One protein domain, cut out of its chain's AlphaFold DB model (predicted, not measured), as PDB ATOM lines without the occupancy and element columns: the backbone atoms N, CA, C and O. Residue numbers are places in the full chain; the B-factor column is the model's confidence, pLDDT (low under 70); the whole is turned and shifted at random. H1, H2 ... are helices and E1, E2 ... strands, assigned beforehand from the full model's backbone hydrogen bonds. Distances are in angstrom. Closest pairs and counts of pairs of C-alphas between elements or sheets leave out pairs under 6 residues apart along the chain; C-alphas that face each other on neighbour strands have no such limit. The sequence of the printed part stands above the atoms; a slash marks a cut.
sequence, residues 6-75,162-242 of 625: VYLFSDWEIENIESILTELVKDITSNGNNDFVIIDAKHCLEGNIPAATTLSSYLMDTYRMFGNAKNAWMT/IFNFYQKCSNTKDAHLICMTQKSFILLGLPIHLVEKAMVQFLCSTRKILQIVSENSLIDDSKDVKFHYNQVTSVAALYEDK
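What this domain is: This is residues 6 to 75 and 162 to 242 of the 625 residues of the protein "PARP-1 binding protein" of Octopus vulgaris (UniProt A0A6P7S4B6). A strongly twisted sheet of six strands makes the middle of an elongated model, with H1 over one side of it and H5 over the other. At one end of the long axis H2, H3 and H4 cluster beyond the sheet; at the other the hairpin of E5 and E6 reaches out, and residues 218 to 223 of its loop stick out free. The printed part has 151 residues with six named helices and six named strands, in the order E1 H1 E2 E3 H2 H3 H4 E4 H5 E5 E6 H6, and its class is mixed, helices and strands. The sheet's order is E3 E2 E4 E1 E5 E6, and it is mixed, with E6 antiparallel to E5 and the other neighbours parallel. The whole is compact by its radius of gyration of the C-alphas, 16.6 A, and spans 61 by 31 by 30 A.

How they stand to each other: The sheet runs from edge strand E3, residues 52 to 54, through E2, residues 36 to 40, E4, residues 184 to 188, E1, residues 6 to 9, and E5, residues 208 to 215, to edge strand E6, residues 226 to 232. From edge to edge the strands' lines turn by 147 degrees. E3 and E2 are parallel at 59 degrees, with N 40 and O 53 at 2.9 A. E2 and E4 are parallel at 21 degrees, with N 39 and O 186 at 2.8 A. E4 and E1 are parallel at 20 degrees, with N 7 and O 185 at 2.8 A. E1 and E5 are parallel at 24 degrees, with N 8 and O 210 at 2.8 A. E5 and E6 form an antiparallel hairpin at 147 degrees, with N 211 and O 230 at 2.8 A. These N and O pairs are within hydrogen-bond range. H1, residues 17 to 30, is on the sheet; its closest C-alpha pair with E6 is Leu 24 and Phe 227, 7.3 A. H5, residues 194 to 205, is on the sheet at a height over the sheet of 10.3 A. E1, H1, E2 and E4, H5, E5 are split strand-helix-strand units, two parallel strands joined through a helix with another strand between them in the sheet; both crossovers are right-handed. H2, residues 55 to 66, is on the sheet over E3 and stands up from it. H2 only just touches H5, with 3 pairs of C-alphas within 8 A, the closest Leu 55 and Glu 196 at 7.1 A. H3, residues 162 to 171, touches H2 at a steep tilt of 66 degrees, closest at the C-alphas of Tyr 63 and Ile 162, 6.3 A. H4, residues 175 to 181, touches H3 at a steep tilt of 63 degrees, closest at the C-alphas of Ser 170 and Thr 181, 6.1 A. H6, residues 236 to 240, is not on the sheet and touches no helix. Every O i to N i+4 pair is within hydrogen-bond range in H1, H2, H4, H5 and H6; in H3 it is 5 of 6.

Where its parts are: E1 begins at C-alpha 6 (2.455, -37.496, 31.755). From first to last C-alpha H1 measures 19.7 A, H2 and H5 16.4 A each, H3 15.5 A, E5 22.2 A and E6 19.0 A. E5 ends at C-alpha 215 (-4.722, -20.193, 38.095), and H6 ends at C-alpha 240 (14.138, -31.222, 45.263).

The domain as a whole: The two C-alphas farthest apart, of Lys 70 and Ile 219, are 61.0 A apart. Residues 76 to 161 are not printed, and C-alphas 75 and 162 are 11.1 A apart across the cut. Of the links that are printed whole, E2 to E3 is long, with 11 residues. The mean pLDDT of the printed part is 74.3; it is under 70 in 50 residues, namely 10 to 16, 42 to 51, 67 to 71, 170 to 181, 216 to 224 and 236 to 242.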
ATOM      1  N   VAL A   6       2.673 -37.519  30.308       88.56
ATOM      2  CA  VAL A   6       2.455 -37.496  31.755       88.56
ATOM      3  C   VAL A   6       2.150 -36.064  32.177       88.56
ATOM      4  O   VAL A   6       2.995 -35.177  32.073       88.56
ATOM      5  N   TYR A   7       0.935 -35.853  32.665       87.94
ATOM      6  CA  TYR A   7       0.458 -34.598  33.216       87.94
ATOM      7  C   TYR A   7       0.672 -34.598  34.734       87.94
ATOM      8  O   TYR A   7       0.075 -35.404  35.446       87.94
ATOM      9  N   LEU A   8       1.534 -33.720  35.239       86.44
ATOM     10  CA  LEU A   8       1.871 -33.605  36.656       86.44
ATOM     11  C   LEU A   8       1.035 -32.502  37.302       86.44
ATOM     12  O   LEU A   8       1.310 -31.317  37.107       86.44
ATOM     13  N   PHE A   9       0.034 -32.883  38.091       82.75
ATOM     14  CA  PHE A   9      -0.798 -31.934  38.820       82.75
ATOM     15  C   PHE A   9      -0.214 -31.682  40.217       82.75
ATOM     16  O   PHE A   9      -0.248 -32.538  41.106       82.75
ATOM     17  N   SER A  10       0.378 -30.495  40.384       68.44
ATOM     18  CA  SER A  10       1.159 -30.124  41.575       68.44
ATOM     19  C   SER A  10       0.312 -29.515  42.698       68.44
ATOM     20  O   SER A  10       0.751 -29.527  43.853       68.44
ATOM     21  N   ASP A  11      -0.879 -29.014  42.363       66.56
ATOM     22  CA  ASP A  11      -1.753 -28.211  43.227       66.56
ATOM     23  C   ASP A  11      -2.855 -29.068  43.874       66.56
ATOM     24  O   ASP A  11      -4.042 -28.754  43.876       66.56
ATOM     25  N   TRP A  12      -2.461 -30.216  44.418       62.53
ATOM     26  CA  TRP A  12      -3.384 -31.208  44.979       62.53
ATOM     27  C   TRP A  12      -3.892 -30.855  46.394       62.53
ATOM     28  O   TRP A  12      -4.811 -31.503  46.883       62.53
ATOM     29  N   GLU A  13      -3.327 -29.843  47.066       61.56
ATOM     30  CA  GLU A  13      -3.778 -29.383  48.398       61.56
ATOM     31  C   GLU A  13      -4.977 -28.408  48.330       61.56
ATOM     32  O   GLU A  13      -5.340 -27.810  49.342       61.56
ATOM     33  N   ILE A  14      -5.603 -28.230  47.159       63.00
ATOM     34  CA  ILE A  14      -6.718 -27.293  46.964       63.00
ATOM     35  C   ILE A  14      -8.055 -27.876  47.468       63.00
ATOM     36  O   ILE A  14      -8.441 -28.998  47.130       63.00
ATOM     37  N   GLU A  15      -8.811 -27.072  48.225       60.88
ATOM     38  CA  GLU A  15     -10.219 -27.342  48.548       60.88
ATOM     39  C   GLU A  15     -11.053 -27.441  47.253       60.88
ATOM     40  O   GLU A  15     -11.070 -26.512  46.451       60.88
ATOM     41  N   ASN A  16     -11.784 -28.548  47.057       68.88
ATOM     42  CA  ASN A  16     -12.523 -28.911  45.828       68.88
ATOM     43  C   ASN A  16     -11.694 -29.510  44.674       68.88
ATOM     44  O   ASN A  16     -12.050 -29.334  43.504       68.88
ATOM     45  N   ILE A  17     -10.655 -30.294  44.983       73.88
ATOM     46  CA  ILE A  17      -9.876 -31.035  43.975       73.88
ATOM     47  C   ILE A  17     -10.751 -31.823  42.979       73.88
ATOM     48  O   ILE A  17     -10.429 -31.876  41.800       73.88
ATOM     49  N   GLU A  18     -11.897 -32.369  43.399       75.00
ATOM     50  CA  GLU A  18     -12.814 -33.109  42.514       75.00
ATOM     51  C   GLU A  18     -13.382 -32.246  41.372       75.00
ATOM     52  O   GLU A  18     -13.478 -32.699  40.228       75.00
ATOM     53  N   SER A  19     -13.733 -30.987  41.665       77.19
ATOM     54  CA  SER A  19     -14.256 -30.047  40.665       77.19
ATOM     55  C   SER A  19     -13.164 -29.660  39.674       77.19
ATOM     56  O   SER A  19     -13.374 -29.730  38.463       77.19
ATOM     57  N   ILE A  20     -11.975 -29.344  40.192       79.38
ATOM     58  CA  ILE A  20     -10.805 -28.966  39.389       79.38
ATOM     59  C   ILE A  20     -10.378 -30.129  38.492       79.38
ATOM     60  O   ILE A  20     -10.118 -29.936  37.309       79.38
ATOM     61  N   LEU A  21     -10.373 -31.358  39.015       80.38
ATOM     62  CA  LEU A  21     -10.061 -32.551  38.232       80.38
ATOM     63  C   LEU A  21     -11.084 -32.803  37.129       80.38
ATOM     64  O   LEU A  21     -10.705 -33.212  36.036       80.38
ATOM     65  N   THR A  22     -12.366 -32.541  37.384       82.50
ATOM     66  CA  THR A  22     -13.414 -32.682  36.366       82.50
ATOM     67  C   THR A  22     -13.213 -31.692  35.217       82.50
ATOM     68  O   THR A  22     -13.410 -32.047  34.054       82.50
ATOM     69  N   GLU A  23     -12.816 -30.458  35.519       83.81
ATOM     70  CA  GLU A  23     -12.508 -29.438  34.511       83.81
ATOM     71  C   GLU A  23     -11.207 -29.741  33.767       83.81
ATOM     72  O   GLU A  23     -11.189 -29.690  32.539       83.81
ATOM     73  N   LEU A  24     -10.167 -30.176  34.479       84.56
ATOM     74  CA  LEU A  24      -8.901 -30.597  33.885       84.56
ATOM     75  C   LEU A  24      -9.092 -31.767  32.914       84.56
ATOM     76  O   LEU A  24      -8.564 -31.762  31.806       84.56
ATOM     77  N   VAL A  25      -9.881 -32.770  33.308       85.50
ATOM     78  CA  VAL A  25     -10.231 -33.908  32.447       85.50
ATOM     79  C   VAL A  25     -10.930 -33.430  31.177       85.50
ATOM     80  O   VAL A  25     -10.595 -33.904  30.090       85.50
ATOM     81  N   LYS A  26     -11.866 -32.478  31.281       85.06
ATOM     82  CA  LYS A  26     -12.539 -31.898  30.108       85.06
ATOM     83  C   LYS A  26     -11.560 -31.155  29.201       85.06
ATOM     84  O   LYS A  26     -11.652 -31.333  27.990       85.06
ATOM     85  N   ASP A  27     -10.633 -30.384  29.765       84.81
ATOM     86  CA  ASP A  27      -9.626 -29.624  29.015       84.81
ATOM     87  C   ASP A  27      -8.606 -30.532  28.300       84.81
ATOM     88  O   ASP A  27      -8.286 -30.350  27.128       84.81
ATOM     89  N   ILE A  28      -8.146 -31.603  28.949       83.50
ATOM     90  CA  ILE A  28      -7.250 -32.586  28.313       83.50
ATOM     91  C   ILE A  28      -7.977 -33.348  27.191       83.50
ATOM     92  O   ILE A  28      -7.408 -33.583  26.120       83.50
ATOM     93  N   THR A  29      -9.248 -33.698  27.412       84.19
ATOM     94  CA  THR A  29     -10.081 -34.412  26.429       84.19
ATOM     95  C   THR A  29     -10.404 -33.523  25.221       84.19
ATOM     96  O   THR A  29     -10.347 -33.983  24.080       84.19
ATOM     97  N   SER A  30     -10.700 -32.234  25.428       81.62
ATOM     98  CA  SER A  30     -10.954 -31.281  24.335       81.62
ATOM     99  C   SER A  30      -9.710 -31.041  23.472       81.62
ATOM    100  O   SER A  30      -9.835 -30.850  22.262       81.62
ATOM    101  N   ASN A  31      -8.517 -31.171  24.060       73.19
ATOM    102  CA  ASN A  31      -7.228 -31.147  23.365       73.19
ATOM    103  C   ASN A  31      -6.895 -32.455  22.607       73.19
ATOM    104  O   ASN A  31      -5.800 -32.602  22.061       73.19
ATOM    105  N   GLY A  32      -7.839 -33.403  22.526       70.12
ATOM    106  CA  GLY A  32      -7.755 -34.599  21.681       70.12
ATOM    107  C   GLY A  32      -7.101 -35.819  22.334       70.12
ATOM    108  O   GLY A  32      -6.845 -36.806  21.640       70.12
ATOM    109  N   ASN A  33      -6.828 -35.781  23.643       71.62
ATOM    110  CA  ASN A  33      -6.289 -36.919  24.383       71.62
ATOM    111  C   ASN A  33      -7.390 -37.604  25.207       71.62
ATOM    112  O   ASN A  33      -7.702 -37.177  26.314       71.62
ATOM    113  N   ASN A  34      -7.968 -38.679  24.665       72.12
ATOM    114  CA  ASN A  34      -9.092 -39.387  25.295       72.12
ATOM    115  C   ASN A  34      -8.680 -40.690  26.003       72.12
ATOM    116  O   ASN A  34      -9.530 -41.334  26.611       72.12
ATOM    117  N   ASP A  35      -7.412 -41.108  25.904       81.62
ATOM    118  CA  ASP A  35      -6.922 -42.357  26.500       81.62
ATOM    119  C   ASP A  35      -5.828 -42.073  27.534       81.62
ATOM    120  O   ASP A  35      -4.622 -42.136  27.265       81.62
ATOM    121  N   PHE A  36      -6.275 -41.728  28.741       83.69
ATOM    122  CA  PHE A  36      -5.408 -41.491  29.885       83.69
ATOM    123  C   PHE A  36      -5.904 -42.198  31.147       83.69
ATOM    124  O   PHE A  36      -7.078 -42.539  31.284       83.69
ATOM    125  N   VAL A  37      -4.984 -42.417  32.086       86.38
ATOM    126  CA  VAL A  37      -5.265 -42.990  33.407       86.38
ATOM    127  C   VAL A  37      -4.954 -41.953  34.480       86.38
ATOM    128  O   VAL A  37      -3.889 -41.337  34.464       86.38
ATOM    129  N   ILE A  38      -5.879 -41.762  35.421       87.06
ATOM    130  CA  ILE A  38      -5.689 -40.861  36.561       87.06
ATOM    131  C   ILE A  38      -5.056 -41.655  37.704       87.06
ATOM    132  O   ILE A  38      -5.615 -42.660  38.149       87.06
ATOM    133  N   ILE A  39      -3.896 -41.201  38.172       86.44
ATOM    134  CA  ILE A  39      -3.111 -41.846  39.219       86.44
ATOM    135  C   ILE A  39      -3.086 -40.963  40.466       86.44
ATOM    136  O   ILE A  39      -2.521 -39.871  40.442       86.44
ATOM    137  N   ASP A  40      -3.638 -41.462  41.571       81.75
ATOM    138  CA  ASP A  40      -3.414 -40.885  42.899       81.75
ATOM    139  C   ASP A  40      -2.081 -41.398  43.446       81.75
ATOM    140  O   ASP A  40      -1.981 -42.526  43.934       81.75
ATOM    141  N   ALA A  41      -1.034 -40.584  43.307       72.75
ATOM    142  CA  ALA A  41       0.323 -40.975  43.666       72.75
ATOM    143  C   ALA A  41       0.653 -40.724  45.147       72.75
ATOM    144  O   ALA A  41       1.674 -41.201  45.629       72.75
ATOM    145  N   LYS A  42      -0.180 -39.972  45.876       65.44
ATOM    146  CA  LYS A  42       0.063 -39.624  47.285       65.44
ATOM    147  C   LYS A  42      -1.009 -40.187  48.230       65.44
ATOM    148  O   LYS A  42      -0.978 -39.895  49.424       65.44
ATOM    149  N   HIS A  43      -1.939 -40.993  47.715       64.19
ATOM    150  CA  HIS A  43      -3.092 -41.513  48.462       64.19
ATOM    151  C   HIS A  43      -3.898 -40.390  49.135       64.19
ATOM    152  O   HIS A  43      -4.332 -40.518  50.279       64.19
ATOM    153  N   CYS A  44      -3.999 -39.240  48.467       50.56
ATOM    154  CA  CYS A  44      -4.557 -38.019  49.048       50.56
ATOM    155  C   CYS A  44      -6.062 -37.880  48.829       50.56
ATOM    156  O   CYS A  44      -6.687 -37.009  49.432       50.56
ATOM    157  N   LEU A  45      -6.654 -38.731  47.993       57.66
ATOM    158  CA  LEU A  45      -8.089 -38.735  47.772       57.66
ATOM    159  C   LEU A  45      -8.776 -39.565  48.868       57.66
ATOM    160  O   LEU A  45      -8.910 -40.780  48.763       57.66
ATOM    161  N   GLU A  46      -9.269 -38.903  49.919       45.53
ATOM    162  CA  GLU A  46     -10.190 -39.516  50.900       45.53
ATOM    163  C   GLU A  46     -11.629 -39.696  50.342       45.53
ATOM    164  O   GLU A  46     -12.552 -40.054  51.075       45.53
ATOM    165  N   GLY A  47     -11.826 -39.495  49.034       46.47
ATOM    166  CA  GLY A  47     -13.099 -39.612  48.324       46.47
ATOM    167  C   GLY A  47     -12.997 -40.497  47.079       46.47
ATOM    168  O   GLY A  47     -11.963 -40.569  46.418       46.47
ATOM    169  N   ASN A  48     -14.096 -41.185  46.754       42.81
ATOM    170  CA  ASN A  48     -14.252 -41.951  45.516       42.81
ATOM    171  C   ASN A  48     -14.354 -40.979  44.331       42.81
ATOM    172  O   ASN A  48     -15.458 -40.693  43.873       42.81
ATOM    173  N   ILE A  49     -13.230 -40.498  43.796       54.62
ATOM    174  CA  ILE A  49     -13.238 -39.983  42.423       54.62
ATOM    175  C   ILE A  49     -13.394 -41.205  41.507       54.62
ATOM    176  O   ILE A  49     -12.497 -42.053  41.476       54.62
ATOM    177  N   PRO A  50     -14.514 -41.347  40.775       52.38
ATOM    178  CA  PRO A  50     -14.818 -42.546  40.003       52.38
ATOM    179  C   PRO A  50     -13.997 -42.571  38.703       52.38
ATOM    180  O   PRO A  50     -14.534 -42.330  37.632       52.38
ATOM    181  N   ALA A  51     -12.686 -42.805  38.813       64.69
ATOM    182  CA  ALA A  51     -11.738 -43.116  37.728       64.69
ATOM    183  C   ALA A  51     -10.279 -43.171  38.222       64.69
ATOM    184  O   ALA A  51      -9.433 -43.743  37.537       64.69
ATOM    185  N   ALA A  52      -9.968 -42.555  39.369       73.94
ATOM    186  CA  ALA A  52      -8.608 -42.516  39.892       73.94
ATOM    187  C   ALA A  52      -8.212 -43.870  40.496       73.94
ATOM    188  O   ALA A  52      -8.996 -44.513  41.194       73.94
ATOM    189  N   THR A  53      -6.982 -44.300  40.229       81.81
ATOM    190  CA  THR A  53      -6.387 -45.511  40.802       81.81
ATOM    191  C   THR A  53      -5.022 -45.186  41.392       81.81
ATOM    192  O   THR A  53      -4.415 -44.180  41.035       81.81
ATOM    193  N   THR A  54      -4.508 -46.006  42.301       84.00
ATOM    194  CA  THR A  54      -3.119 -45.843  42.751       84.00
ATOM    195  C   THR A  54      -2.180 -46.430  41.704       84.00
ATOM    196  O   THR A  54      -2.536 -47.377  40.992       84.00
ATOM    197  N   LEU A  55      -0.954 -45.910  41.625       83.00
ATOM    198  CA  LEU A  55       0.059 -46.453  40.712       83.00
ATOM    199  C   LEU A  55       0.288 -47.942  40.981       83.00
ATOM    200  O   LEU A  55       0.367 -48.763  40.065       83.00
ATOM    201  N   SER A  56       0.289 -48.286  42.265       84.00
ATOM    202  CA  SER A  56       0.472 -49.645  42.726       84.00
ATOM    203  C   SER A  56      -0.674 -50.582  42.337       84.00
ATOM    204  O   SER A  56      -0.418 -51.703  41.889       84.00
ATOM    205  N   SER A  57      -1.927 -50.119  42.402       85.12
ATOM    206  CA  SER A  57      -3.076 -50.889  41.910       85.12
ATOM    207  C   SER A  57      -3.028 -51.069  40.395       85.12
ATOM    208  O   SER A  57      -3.209 -52.183  39.914       85.12
ATOM    209  N   TYR A  58      -2.723 -50.007  39.643       85.31
ATOM    210  CA  TYR A  58      -2.642 -50.060  38.181       85.31
ATOM    211  C   TYR A  58      -1.618 -51.088  37.685       85.31
ATOM    212  O   TYR A  58      -1.904 -51.895  36.793       85.31
ATOM    213  N   LEU A  59      -0.422 -51.099  38.278       84.19
ATOM    214  CA  LEU A  59       0.625 -52.050  37.908       84.19
ATOM    215  C   LEU A  59       0.282 -53.475  38.328       84.19
ATOM    216  O   LEU A  59       0.523 -54.408  37.562       84.19
ATOM    217  N   MET A  60      -0.328 -53.650  39.500       86.44
ATOM    218  CA  MET A  60      -0.786 -54.961  39.948       86.44
ATOM    219  C   MET A  60      -1.877 -55.518  39.024       86.44
ATOM    220  O   MET A  60      -1.797 -56.673  38.611       86.44
ATOM    221  N   ASP A  61      -2.849 -54.701  38.616       83.50
ATOM    222  CA  ASP A  61      -3.876 -55.089  37.647       83.50
ATOM    223  C   ASP A  61      -3.266 -55.451  36.289       83.50
ATOM    224  O   ASP A  61      -3.589 -56.502  35.728       83.50
ATOM    225  N   THR A  62      -2.311 -54.651  35.812       81.12
ATOM    226  CA  THR A  62      -1.569 -54.918  34.570       81.12
ATOM    227  C   THR A  62      -0.801 -56.238  34.650       81.12
ATOM    228  O   THR A  62      -0.868 -57.060  33.734       81.12
ATOM    229  N   TYR A  63      -0.122 -56.498  35.769       84.44
ATOM    230  CA  TYR A  63       0.563 -57.762  36.018       84.44
ATOM    231  C   TYR A  63      -0.410 -58.943  36.068       84.44
ATOM    232  O   TYR A  63      -0.119 -59.999  35.518       84.44
ATOM    233  N   ARG A  64      -1.600 -58.792  36.658       85.12
ATOM    234  CA  ARG A  64      -2.618 -59.860  36.647       85.12
ATOM    235  C   ARG A  64      -3.178 -60.135  35.250       85.12
ATOM    236  O   ARG A  64      -3.545 -61.275  34.975       85.12
ATOM    237  N   MET A  65      -3.246 -59.124  34.385       78.81
ATOM    238  CA  MET A  65      -3.742 -59.263  33.011       78.81
ATOM    239  C   MET A  65      -2.718 -59.901  32.067       78.81
ATOM    240  O   MET A  65      -3.080 -60.778  31.284       78.81
ATOM    241  N   PHE A  66      -1.458 -59.472  32.143       74.81
ATOM    242  CA  PHE A  66      -0.427 -59.798  31.147       74.81
ATOM    243  C   PHE A  66       0.754 -60.592  31.705       74.81
ATOM    244  O   PHE A  66       1.591 -61.076  30.941       74.81
ATOM    245  N   GLY A  67       0.836 -60.724  33.028       66.44
ATOM    246  CA  GLY A  67       1.876 -61.462  33.732       66.44
ATOM    247  C   GLY A  67       2.051 -62.871  33.184       66.44
ATOM    248  O   GLY A  67       1.106 -63.531  32.745       66.44
ATOM    249  N   ASN A  68       3.297 -63.335  33.211       55.88
ATOM    250  CA  ASN A  68       3.669 -64.616  32.635       55.88
ATOM    251  C   ASN A  68       2.820 -65.737  33.264       55.88
ATOM    252  O   ASN A  68       2.854 -65.944  34.477       55.88
ATOM    253  N   ALA A  69       2.086 -66.493  32.441       52.88
ATOM    254  CA  ALA A  69       1.111 -67.508  32.864       52.88
ATOM    255  C   ALA A  69       1.710 -68.709  33.626       52.88
ATOM    256  O   ALA A  69       1.005 -69.688  33.875       52.88
ATOM    257  N   LYS A  70       3.002 -68.659  33.986       55.44
ATOM    258  CA  LYS A  70       3.732 -69.751  34.632       55.44
ATOM    259  C   LYS A  70       3.036 -70.230  35.904       55.44
ATOM    260  O   LYS A  70       2.981 -71.435  36.074       55.44
ATOM    261  N   ASN A  71       2.440 -69.338  36.710       65.75
ATOM    262  CA  ASN A  71       1.578 -69.697  37.845       65.75
ATOM    263  C   ASN A  71       0.473 -68.642  38.056       65.75
ATOM    264  O   ASN A  71       0.685 -67.645  38.742       65.75
ATOM    265  N   ALA A  72      -0.734 -68.877  37.527       71.12
ATOM    266  CA  ALA A  72      -1.878 -67.962  37.689       71.12
ATOM    267  C   ALA A  72      -2.241 -67.658  39.161       71.12
ATOM    268  O   ALA A  72      -2.874 -66.646  39.448       71.12
ATOM    269  N   TRP A  73      -1.824 -68.523  40.088       85.12
ATOM    270  CA  TRP A  73      -2.157 -68.471  41.514       85.12
ATOM    271  C   TRP A  73      -1.010 -68.003  42.414       85.12
ATOM    272  O   TRP A  73      -1.019 -68.233  43.617       85.12
ATOM    273  N   MET A  74       0.003 -67.367  41.836       89.62
ATOM    274  CA  MET A  74       1.043 -66.676  42.594       89.62
ATOM    275  C   MET A  74       0.443 -65.503  43.380       89.62
ATOM    276  O   MET A  74      -0.386 -64.752  42.850       89.62
ATOM    277  N   THR A  75       0.852 -65.338  44.634       92.75
ATOM    278  CA  THR A  75       0.389 -64.253  45.513       92.75
ATOM    279  C   THR A  75       1.493 -63.234  45.753       92.75
ATOM    280  O   THR A  75       2.672 -63.528  45.553       92.75
ATOM    281  N   ILE A 162       6.923 -57.272  40.148       87.94
ATOM    282  CA  ILE A 162       5.768 -56.728  39.412       87.94
ATOM    283  C   ILE A 162       6.180 -55.494  38.601       87.94
ATOM    284  O   ILE A 162       5.849 -55.383  37.417       87.94
ATOM    285  N   PHE A 163       6.935 -54.581  39.210       85.62
ATOM    286  CA  PHE A 163       7.446 -53.403  38.518       85.62
ATOM    287  C   PHE A 163       8.420 -53.768  37.389       85.62
ATOM    288  O   PHE A 163       8.239 -53.346  36.249       85.62
ATOM    289  N   ASN A 164       9.385 -54.641  37.668       85.19
ATOM    290  CA  ASN A 164      10.355 -55.146  36.699       85.19
ATOM    291  C   ASN A 164       9.676 -55.870  35.529       85.19
ATOM    292  O   ASN A 164      10.147 -55.808  34.390       85.19
ATOM    293  N   PHE A 165       8.557 -56.557  35.782       83.19
ATOM    294  CA  PHE A 165       7.719 -57.107  34.722       83.19
ATOM    295  C   PHE A 165       7.187 -55.992  33.817       83.19
ATOM    296  O   PHE A 165       7.372 -56.072  32.604       83.19
ATOM    297  N   TYR A 166       6.594 -54.939  34.386       80.81
ATOM    298  CA  TYR A 166       6.088 -53.797  33.617       80.81
ATOM    299  C   TYR A 166       7.191 -53.109  32.797       80.81
ATOM    300  O   TYR A 166       6.977 -52.779  31.634       80.81
ATOM    301  N   GLN A 167       8.399 -52.978  33.341       78.50
ATOM    302  CA  GLN A 167       9.532 -52.431  32.594       78.50
ATOM    303  C   GLN A 167       9.936 -53.306  31.410       78.50
ATOM    304  O   GLN A 167      10.122 -52.820  30.302       78.50
ATOM    305  N   LYS A 168      10.024 -54.626  31.597       78.81
ATOM    306  CA  LYS A 168      10.298 -55.548  30.482       78.81
ATOM    307  C   LYS A 168       9.206 -55.474  29.409       78.81
ATOM    308  O   LYS A 168       9.485 -55.714  28.234       78.81
ATOM    309  N   CYS A 169       7.988 -55.101  29.805       73.75
ATOM    310  CA  CYS A 169       6.864 -54.888  28.904       73.75
ATOM    311  C   CYS A 169       6.972 -53.614  28.038       73.75
ATOM    312  O   CYS A 169       6.206 -53.498  27.086       73.75
ATOM    313  N   SER A 170       7.903 -52.685  28.282       66.06
ATOM    314  CA  SER A 170       8.096 -51.533  27.380       66.06
ATOM    315  C   SER A 170       8.870 -51.874  26.106       66.06
ATOM    316  O   SER A 170       8.732 -51.183  25.104       66.06
ATOM    317  N   ASN A 171       9.649 -52.959  26.117       65.19
ATOM    318  CA  ASN A 171      10.523 -53.354  25.005       65.19
ATOM    319  C   ASN A 171       9.966 -54.521  24.168       65.19
ATOM    320  O   ASN A 171      10.676 -55.112  23.352       65.19
ATOM    321  N   THR A 172       8.708 -54.904  24.386       68.19
ATOM    322  CA  THR A 172       8.060 -56.027  23.690       68.19
ATOM    323  C   THR A 172       7.321 -55.571  22.437       68.19
ATOM    324  O   THR A 172       6.885 -54.432  22.313       68.19
ATOM    325  N   LYS A 173       7.175 -56.506  21.495       62.78
ATOM    326  CA  LYS A 173       6.415 -56.340  20.249       62.78
ATOM    327  C   LYS A 173       4.927 -56.687  20.402       62.78
ATOM    328  O   LYS A 173       4.202 -56.672  19.413       62.78
ATOM    329  N   ASP A 174       4.483 -57.055  21.604       65.62
ATOM    330  CA  ASP A 174       3.086 -57.398  21.866       65.62
ATOM    331  C   ASP A 174       2.210 -56.138  21.828       65.62
ATOM    332  O   ASP A 174       2.347 -55.241  22.661       65.62
ATOM    333  N   ALA A 175       1.294 -56.086  20.860       60.66
ATOM    334  CA  ALA A 175       0.415 -54.946  20.614       60.66
ATOM    335  C   ALA A 175      -0.425 -54.546  21.842       60.66
ATOM    336  O   ALA A 175      -0.689 -53.358  22.037       60.66
ATOM    337  N   HIS A 176      -0.814 -55.501  22.695       62.44
ATOM    338  CA  HIS A 176      -1.589 -55.200  23.900       62.44
ATOM    339  C   HIS A 176      -0.742 -54.525  24.986       62.44
ATOM    340  O   HIS A 176      -1.221 -53.615  25.665       62.44
ATOM    341  N   LEU A 177       0.527 -54.921  25.122       66.25
ATOM    342  CA  LEU A 177       1.462 -54.305  26.067       66.25
ATOM    343  C   LEU A 177       1.935 -52.937  25.556       66.25
ATOM    344  O   LEU A 177       2.050 -51.994  26.337       66.25
ATOM    345  N   ILE A 178       2.101 -52.793  24.237       65.75
ATOM    346  CA  ILE A 178       2.380 -51.505  23.590       65.75
ATOM    347  C   ILE A 178       1.254 -50.505  23.889       65.75
ATOM    348  O   ILE A 178       1.535 -49.412  24.369       65.75
ATOM    349  N   CYS A 179      -0.013 -50.895  23.713       64.12
ATOM    350  CA  CYS A 179      -1.167 -50.044  24.026       64.12
ATOM    351  C   CYS A 179      -1.142 -49.528  25.479       64.12
ATOM    352  O   CYS A 179      -1.363 -48.347  25.728       64.12
ATOM    353  N   MET A 180      -0.782 -50.381  26.443       66.19
ATOM    354  CA  MET A 180      -0.660 -49.994  27.855       66.19
ATOM    355  C   MET A 180       0.512 -49.043  28.119       66.19
ATOM    356  O   MET A 180       0.381 -48.075  28.865       66.19
ATOM    357  N   THR A 181       1.665 -49.300  27.502       65.88
ATOM    358  CA  THR A 181       2.859 -48.450  27.646       65.88
ATOM    359  C   THR A 181       2.746 -47.129  26.878       65.88
ATOM    360  O   THR A 181       3.477 -46.194  27.178       65.88
ATOM    361  N   GLN A 182       1.782 -46.986  25.970       74.56
ATOM    362  CA  GLN A 182       1.511 -45.743  25.240       74.56
ATOM    363  C   GLN A 182       0.350 -44.921  25.823       74.56
ATOM    364  O   GLN A 182      -0.001 -43.883  25.266       74.56
ATOM    365  N   LYS A 183      -0.232 -45.329  26.958       82.12
ATOM    366  CA  LYS A 183      -1.239 -44.507  27.642       82.12
ATOM    367  C   LYS A 183      -0.632 -43.226  28.202       82.12
ATOM    368  O   LYS A 183       0.520 -43.210  28.654       82.12
ATOM    369  N   SER A 184      -1.438 -42.169  28.191       87.50
ATOM    370  CA  SER A 184      -1.142 -40.936  28.918       87.50
ATOM    371  C   SER A 184      -1.559 -41.073  30.386       87.50
ATOM    372  O   SER A 184      -2.433 -41.872  30.722       87.50
ATOM    373  N   PHE A 185      -0.942 -40.306  31.278       88.44
ATOM    374  CA  PHE A 185      -1.215 -40.380  32.714       88.44
ATOM    375  C   PHE A 185      -1.424 -38.992  33.298       88.44
ATOM    376  O   PHE A 185      -0.696 -38.071  32.948       88.44
ATOM    377  N   ILE A 186      -2.376 -38.855  34.216       88.31
ATOM    378  CA  ILE A 186      -2.515 -37.671  35.070       88.31
ATOM    379  C   ILE A 186      -2.062 -38.083  36.467       88.31
ATOM    380  O   ILE A 186      -2.729 -38.896  37.103       88.31
ATOM    381  N   LEU A 187      -0.922 -37.570  36.931       86.75
ATOM    382  CA  LEU A 187      -0.395 -37.851  38.266       86.75
ATOM    383  C   LEU A 187      -0.848 -36.770  39.244       86.75
ATOM    384  O   LEU A 187      -0.573 -35.584  39.049       86.75
ATOM    385  N   LEU A 188      -1.522 -37.202  40.307       83.94
ATOM    386  CA  LEU A 188      -1.974 -36.354  41.401       83.94
ATOM    387  C   LEU A 188      -0.969 -36.440  42.546       83.94
ATOM    388  O   LEU A 188      -0.884 -37.452  43.246       83.94
ATOM    389  N   GLY A 189      -0.196 -35.370  42.720       78.25
ATOM    390  CA  GLY A 189       0.896 -35.335  43.685       78.25
ATOM    391  C   GLY A 189       2.088 -36.218  43.295       78.25
ATOM    392  O   GLY A 189       2.170 -36.760  42.194       78.25
ATOM    393  N   LEU A 190       3.043 -36.331  44.221       77.31
ATOM    394  CA  LEU A 190       4.251 -37.141  44.061       77.31
ATOM    395  C   LEU A 190       4.324 -38.212  45.157       77.31
ATOM    396  O   LEU A 190       4.037 -37.903  46.322       77.31
ATOM    397  N   PRO A 191       4.738 -39.443  44.812       77.38
ATOM    398  CA  PRO A 191       4.828 -40.535  45.765       77.38
ATOM    399  C   PRO A 191       5.986 -40.363  46.745       77.38
ATOM    400  O   PRO A 191       7.023 -39.762  46.443       77.38
ATOM    401  N   ILE A 192       5.812 -40.947  47.930       73.38
ATOM    402  CA  ILE A 192       6.801 -40.918  49.016       73.38
ATOM    403  C   ILE A 192       7.653 -42.194  49.002       73.38
ATOM    404  O   ILE A 192       8.855 -42.132  49.267       73.38
ATOM    405  N   HIS A 193       7.052 -43.341  48.674       74.75
ATOM    406  CA  HIS A 193       7.716 -44.641  48.700       74.75
ATOM    407  C   HIS A 193       8.719 -44.799  47.553       74.75
ATOM    408  O   HIS A 193       8.441 -44.429  46.416       74.75
ATOM    409  N   LEU A 194       9.881 -45.393  47.849       77.12
ATOM    410  CA  LEU A 194      10.998 -45.533  46.907       77.12
ATOM    411  C   LEU A 194      10.590 -46.221  45.595       77.12
ATOM    412  O   LEU A 194      10.943 -45.748  44.520       77.12
ATOM    413  N   VAL A 195       9.813 -47.305  45.682       78.75
ATOM    414  CA  VAL A 195       9.360 -48.041  44.491       78.75
ATOM    415  C   VAL A 195       8.445 -47.183  43.631       78.75
ATOM    416  O   VAL A 195       8.626 -47.112  42.424       78.75
ATOM    417  N   GLU A 196       7.492 -46.484  44.243       80.62
ATOM    418  CA  GLU A 196       6.564 -45.621  43.514       80.62
ATOM    419  C   GLU A 196       7.277 -44.415  42.889       80.62
ATOM    420  O   GLU A 196       6.922 -44.006  41.785       80.62
ATOM    421  N   LYS A 197       8.330 -43.885  43.529       81.56
ATOM    422  CA  LYS A 197       9.211 -42.881  42.913       81.56
ATOM    423  C   LYS A 197       9.891 -43.425  41.658       81.56
ATOM    424  O   LYS A 197       9.794 -42.797  40.606       81.56
ATOM    425  N   ALA A 198      10.500 -44.610  41.745       81.00
ATOM    426  CA  ALA A 198      11.112 -45.271  40.590       81.00
ATOM    427  C   ALA A 198      10.082 -45.538  39.476       81.00
ATOM    428  O   ALA A 198      10.371 -45.369  38.291       81.00
ATOM    429  N   MET A 199       8.842 -45.881  39.838       82.62
ATOM    430  CA  MET A 199       7.748 -46.059  38.882       82.62
ATOM    431  C   MET A 199       7.367 -44.755  38.174       82.62
ATOM    432  O   MET A 199       7.212 -44.751  36.954       82.62
ATOM    433  N   VAL A 200       7.226 -43.645  38.902       83.38
ATOM    434  CA  VAL A 200       6.936 -42.334  38.296       83.38
ATOM    435  C   VAL A 200       8.079 -41.896  37.384       83.38
ATOM    436  O   VAL A 200       7.831 -41.460  36.260       83.38
ATOM    437  N   GLN A 201       9.326 -42.081  37.814       82.50
ATOM    438  CA  GLN A 201      10.507 -41.801  36.999       82.50
ATOM    439  C   GLN A 201      10.507 -42.627  35.706       82.50
ATOM    440  O   GLN A 201      10.709 -42.074  34.626       82.50
ATOM    441  N   PHE A 202      10.176 -43.919  35.779       81.62
ATOM    442  CA  PHE A 202      10.010 -44.763  34.597       81.62
ATOM    443  C   PHE A 202       8.934 -44.236  33.643       81.62
ATOM    444  O   PHE A 202       9.170 -44.121  32.435       81.62
ATOM    445  N   LEU A 203       7.756 -43.891  34.175       82.75
ATOM    446  CA  LEU A 203       6.651 -43.377  33.367       82.75
ATOM    447  C   LEU A 203       7.042 -42.094  32.627       82.75
ATOM    448  O   LEU A 203       6.689 -41.940  31.458       82.75
ATOM    449  N   CYS A 204       7.797 -41.220  33.290       82.94
ATOM    450  CA  CYS A 204       8.266 -39.954  32.745       82.94
ATOM    451  C   CYS A 204       9.459 -40.099  31.789       82.94
ATOM    452  O   CYS A 204       9.540 -39.355  30.823       82.94
ATOM    453  N   SER A 205      10.343 -41.083  31.981       79.69
ATOM    454  CA  SER A 205      11.481 -41.331  31.072       79.69
ATOM    455  C   SER A 205      11.060 -41.754  29.658       79.69
ATOM    456  O   SER A 205      11.815 -41.615  28.701       79.69
ATOM    457  N   THR A 206       9.839 -42.273  29.519       76.94
ATOM    458  CA  THR A 206       9.307 -42.832  28.269       76.94
ATOM    459  C   THR A 206       8.258 -41.936  27.607       76.94
ATOM    460  O   THR A 206       7.676 -42.328  26.596       76.94
ATOM    461  N   ARG A 207       7.968 -40.756  28.179       85.06
ATOM    462  CA  ARG A 207       6.825 -39.908  27.800       85.06
ATOM    463  C   ARG A 207       7.157 -38.426  27.895       85.06
ATOM    464  O   ARG A 207       8.033 -38.017  28.647       85.06
ATOM    465  N   LYS A 208       6.388 -37.601  27.184       88.00
ATOM    466  CA  LYS A 208       6.442 -36.146  27.357       88.00
ATOM    467  C   LYS A 208       5.900 -35.768  28.738       88.00
ATOM    468  O   LYS A 208       4.870 -36.293  29.146       88.00
ATOM    469  N   ILE A 209       6.551 -34.842  29.439       88.88
ATOM    470  CA  ILE A 209       6.140 -34.407  30.781       88.88
ATOM    471  C   ILE A 209       5.569 -32.988  30.704       88.88
ATOM    472  O   ILE A 209       6.239 -32.074  30.218       88.88
ATOM    473  N   LEU A 210       4.345 -32.801  31.198       88.25
ATOM    474  CA  LEU A 210       3.681 -31.503  31.311       88.25
ATOM    475  C   LEU A 210       3.286 -31.250  32.764       88.25
ATOM    476  O   LEU A 210       2.433 -31.944  33.307       88.25
ATOM    477  N   GLN A 211       3.876 -30.245  33.398       86.44
ATOM    478  CA  GLN A 211       3.428 -29.750  34.691       86.44
ATOM    479  C   GLN A 211       2.210 -28.851  34.503       86.44
ATOM    480  O   GLN A 211       2.242 -27.908  33.713       86.44
ATOM    481  N   ILE A 212       1.151 -29.149  35.247       85.56
ATOM    482  CA  ILE A 212      -0.073 -28.360  35.264       85.56
ATOM    483  C   ILE A 212      -0.017 -27.407  36.450       85.56
ATOM    484  O   ILE A 212       0.191 -27.846  37.587       85.56
ATOM    485  N   VAL A 213      -0.246 -26.128  36.166       82.06
ATOM    486  CA  VAL A 213      -0.472 -25.082  37.164       82.06
ATOM    487  C   VAL A 213      -1.882 -24.543  36.958       82.06
ATOM    488  O   VAL A 213      -2.238 -24.158  35.839       82.06
ATOM    489  N   SER A 214      -2.692 -24.551  38.015       76.94
ATOM    490  CA  SER A 214      -4.029 -23.950  37.984       76.94
ATOM    491  C   SER A 214      -3.970 -22.503  38.462       76.94
ATOM    492  O   SER A 214      -3.475 -22.231  39.555       76.94
ATOM    493  N   GLU A 215      -4.507 -21.577  37.671       72.19
ATOM    494  CA  GLU A 215      -4.722 -20.193  38.095       72.19
ATOM    495  C   GLU A 215      -6.200 -19.982  38.433       72.19
ATOM    496  O   GLU A 215      -7.075 -20.101  37.573       72.19
ATOM    497  N   ASN A 216      -6.473 -19.624  39.690       63.09
ATOM    498  CA  ASN A 216      -7.791 -19.147  40.095       63.09
ATOM    499  C   ASN A 216      -7.873 -17.644  39.808       63.09
ATOM    500  O   ASN A 216      -7.094 -16.859  40.354       63.09
ATOM    501  N   SER A 217      -8.817 -17.228  38.960       54.56
ATOM    502  CA  SER A 217      -9.075 -15.805  38.728       54.56
ATOM    503  C   SER A 217      -9.606 -15.166  40.015       54.56
ATOM    504  O   SER A 217     -10.693 -15.492  40.474       54.56
ATOM    505  N   LEU A 218      -8.842 -14.247  40.610       52.91
ATOM    506  CA  LEU A 218      -9.264 -13.478  41.791       52.91
ATOM    507  C   LEU A 218     -10.200 -12.304  41.442       52.91
ATOM    508  O   LEU A 218     -10.608 -11.566  42.334       52.91
ATOM    509  N   ILE A 219     -10.464 -12.071  40.151       52.22
ATOM    510  CA  ILE A 219     -10.996 -10.796  39.639       52.22
ATOM    511  C   ILE A 219     -12.424 -10.935  39.089       52.22
ATOM    512  O   ILE A 219     -13.091  -9.928  38.876       52.22
ATOM    513  N   ASP A 220     -12.921 -12.155  38.896       47.16
ATOM    514  CA  ASP A 220     -14.202 -12.389  38.237       47.16
ATOM    515  C   ASP A 220     -14.951 -13.514  38.965       47.16
ATOM    516  O   ASP A 220     -14.373 -14.565  39.226       47.16
ATOM    517  N   ASP A 221     -16.232 -13.316  39.293       50.03
ATOM    518  CA  ASP A 221     -17.102 -14.321  39.946       50.03
ATOM    519  C   ASP A 221     -17.379 -15.552  39.043       50.03
ATOM    520  O   ASP A 221     -18.211 -16.414  39.356       50.03
ATOM    521  N   SER A 222     -16.703 -15.648  37.894       51.84
ATOM    522  CA  SER A 222     -16.719 -16.801  37.006       51.84
ATOM    523  C   SER A 222     -15.858 -17.922  37.599       51.84
ATOM    524  O   SER A 222     -14.667 -17.774  37.859       51.84
ATOM    525  N   LYS A 223     -16.470 -19.092  37.811       58.19
ATOM    526  CA  LYS A 223     -15.810 -20.317  38.300       58.19
ATOM    527  C   LYS A 223     -14.863 -20.959  37.269       58.19
ATOM    528  O   LYS A 223     -14.628 -22.158  37.344       58.19
ATOM    529  N   ASP A 224     -14.360 -20.209  36.293       65.12
ATOM    530  CA  ASP A 224     -13.573 -20.767  35.195       65.12
ATOM    531  C   ASP A 224     -12.105 -20.913  35.623       65.12
ATOM    532  O   ASP A 224     -11.347 -19.939  35.667       65.12
ATOM    533  N   VAL A 225     -11.694 -22.144  35.943       74.56
ATOM    534  CA  VAL A 225     -10.292 -22.476  36.233       74.56
ATOM    535  C   VAL A 225      -9.501 -22.501  34.925       74.56
ATOM    536  O   VAL A 225      -9.859 -23.202  33.979       74.56
ATOM    537  N   LYS A 226      -8.397 -21.747  34.863       80.94
ATOM    538  CA  LYS A 226      -7.465 -21.795  33.727       80.94
ATOM    539  C   LYS A 226      -6.288 -22.705  34.051       80.94
ATOM    540  O   LYS A 226      -5.652 -22.557  35.095       80.94
ATOM    541  N   PHE A 227      -5.985 -23.618  33.132       84.00
ATOM    542  CA  PHE A 227      -4.852 -24.534  33.239       84.00
ATOM    543  C   PHE A 227      -3.708 -24.083  32.335       84.00
ATOM    544  O   PHE A 227      -3.893 -23.874  31.135       84.00
ATOM    545  N   HIS A 228      -2.512 -23.975  32.911       83.88
ATOM    546  CA  HIS A 228      -1.273 -23.745  32.172       83.88
ATOM    547  C   HIS A 228      -0.431 -25.017  32.157       83.88
ATOM    548  O   HIS A 228      -0.269 -25.674  33.186       83.88
ATOM    549  N   TYR A 229       0.122 -25.347  30.988       87.12
ATOM    550  CA  TYR A 229       0.901 -26.562  30.758       87.12
ATOM    551  C   TYR A 229       2.363 -26.211  30.486       87.12
ATOM    552  O   TYR A 229       2.719 -25.777  29.390       87.12
ATOM    553  N   ASN A 230       3.221 -26.446  31.473       84.69
ATOM    554  CA  ASN A 230       4.655 -26.198  31.373       84.69
ATOM    555  C   ASN A 230       5.386 -27.501  31.055       84.69
ATOM    556  O   ASN A 230       5.255 -28.486  31.779       84.69
ATOM    557  N   GLN A 231       6.167 -27.533  29.978       85.44
ATOM    558  CA  GLN A 231       6.965 -28.715  29.661       85.44
ATOM    559  C   GLN A 231       8.164 -28.819  30.606       85.44
ATOM    560  O   GLN A 231       8.935 -27.872  30.741       85.44
ATOM    561  N   VAL A 232       8.327 -29.985  31.229       82.38
ATOM    562  CA  VAL A 232       9.420 -30.266  32.169       82.38
ATOM    563  C   VAL A 232      10.338 -31.333  31.576       82.38
ATOM    564  O   VAL A 232       9.878 -32.261  30.915       82.38
ATOM    565  N   THR A 233      11.646 -31.198  31.785       75.19
ATOM    566  CA  THR A 233      12.664 -32.135  31.278       75.19
ATOM    567  C   THR A 233      12.971 -33.283  32.235       75.19
ATOM    568  O   THR A 233      13.334 -34.358  31.772       75.19
ATOM    569  N   SER A 234      12.818 -33.095  33.550       73.25
ATOM    570  CA  SER A 234      13.042 -34.147  34.550       73.25
ATOM    571  C   SER A 234      12.121 -34.000  35.761       73.25
ATOM    572  O   SER A 234      11.850 -32.894  36.225       73.25
ATOM    573  N   VAL A 235      11.670 -35.134  36.303       72.06
ATOM    574  CA  VAL A 235      10.879 -35.193  37.545       72.06
ATOM    575  C   VAL A 235      11.760 -34.993  38.782       72.06
ATOM    576  O   VAL A 235      11.246 -34.606  39.826       72.06
ATOM    577  N   ALA A 236      13.078 -35.214  38.682       67.94
ATOM    578  CA  ALA A 236      14.006 -35.082  39.810       67.94
ATOM    579  C   ALA A 236      13.946 -33.678  40.438       67.94
ATOM    580  O   ALA A 236      13.804 -33.555  41.653       67.94
ATOM    581  N   ALA A 237      13.884 -32.638  39.601       62.91
ATOM    582  CA  ALA A 237      13.746 -31.246  40.034       62.91
ATOM    583  C   ALA A 237      12.479 -30.991  40.880       62.91
ATOM    584  O   ALA A 237      12.473 -30.143  41.766       62.91
ATOM    585  N   LEU A 238      11.402 -31.759  40.664       63.22
ATOM    586  CA  LEU A 238      10.154 -31.618  41.423       63.22
ATOM    587  C   LEU A 238      10.221 -32.266  42.813       63.22
ATOM    588  O   LEU A 238       9.434 -31.911  43.693       63.22
ATOM    589  N   TYR A 239      11.139 -33.215  43.017       66.62
ATOM    590  CA  TYR A 239      11.404 -33.798  44.332       66.62
ATOM    591  C   TYR A 239      12.320 -32.912  45.188       66.62
ATOM    592  O   TYR A 239      12.189 -32.946  46.412       66.62
ATOM    593  N   GLU A 240      13.200 -32.118  44.571       55.62
ATOM    594  CA  GLU A 240      14.138 -31.222  45.263       55.62
ATOM    595  C   GLU A 240      13.439 -30.002  45.896       55.62
ATOM    596  O   GLU A 240      13.749 -29.641  47.030       55.62
ATOM    597  N   ASP A 241      12.420 -29.437  45.239       47.47
ATOM    598  CA  ASP A 241      11.747 -28.201  45.683       47.47
ATOM    599  C   ASP A 241      10.654 -28.392  46.760       47.47
ATOM    600  O   ASP A 241      10.185 -27.422  47.359       47.47
ATOM    601  N   LYS A 242      10.202 -29.629  47.028       50.09
ATOM    602  CA  LYS A 242       9.018 -29.898  47.878       50.09
ATOM    603  C   LYS A 242       9.216 -30.971  48.952       50.09
ATOM    604  O   LYS A 242       8.291 -31.739  49.228       50.09
TER     605      LYS A 242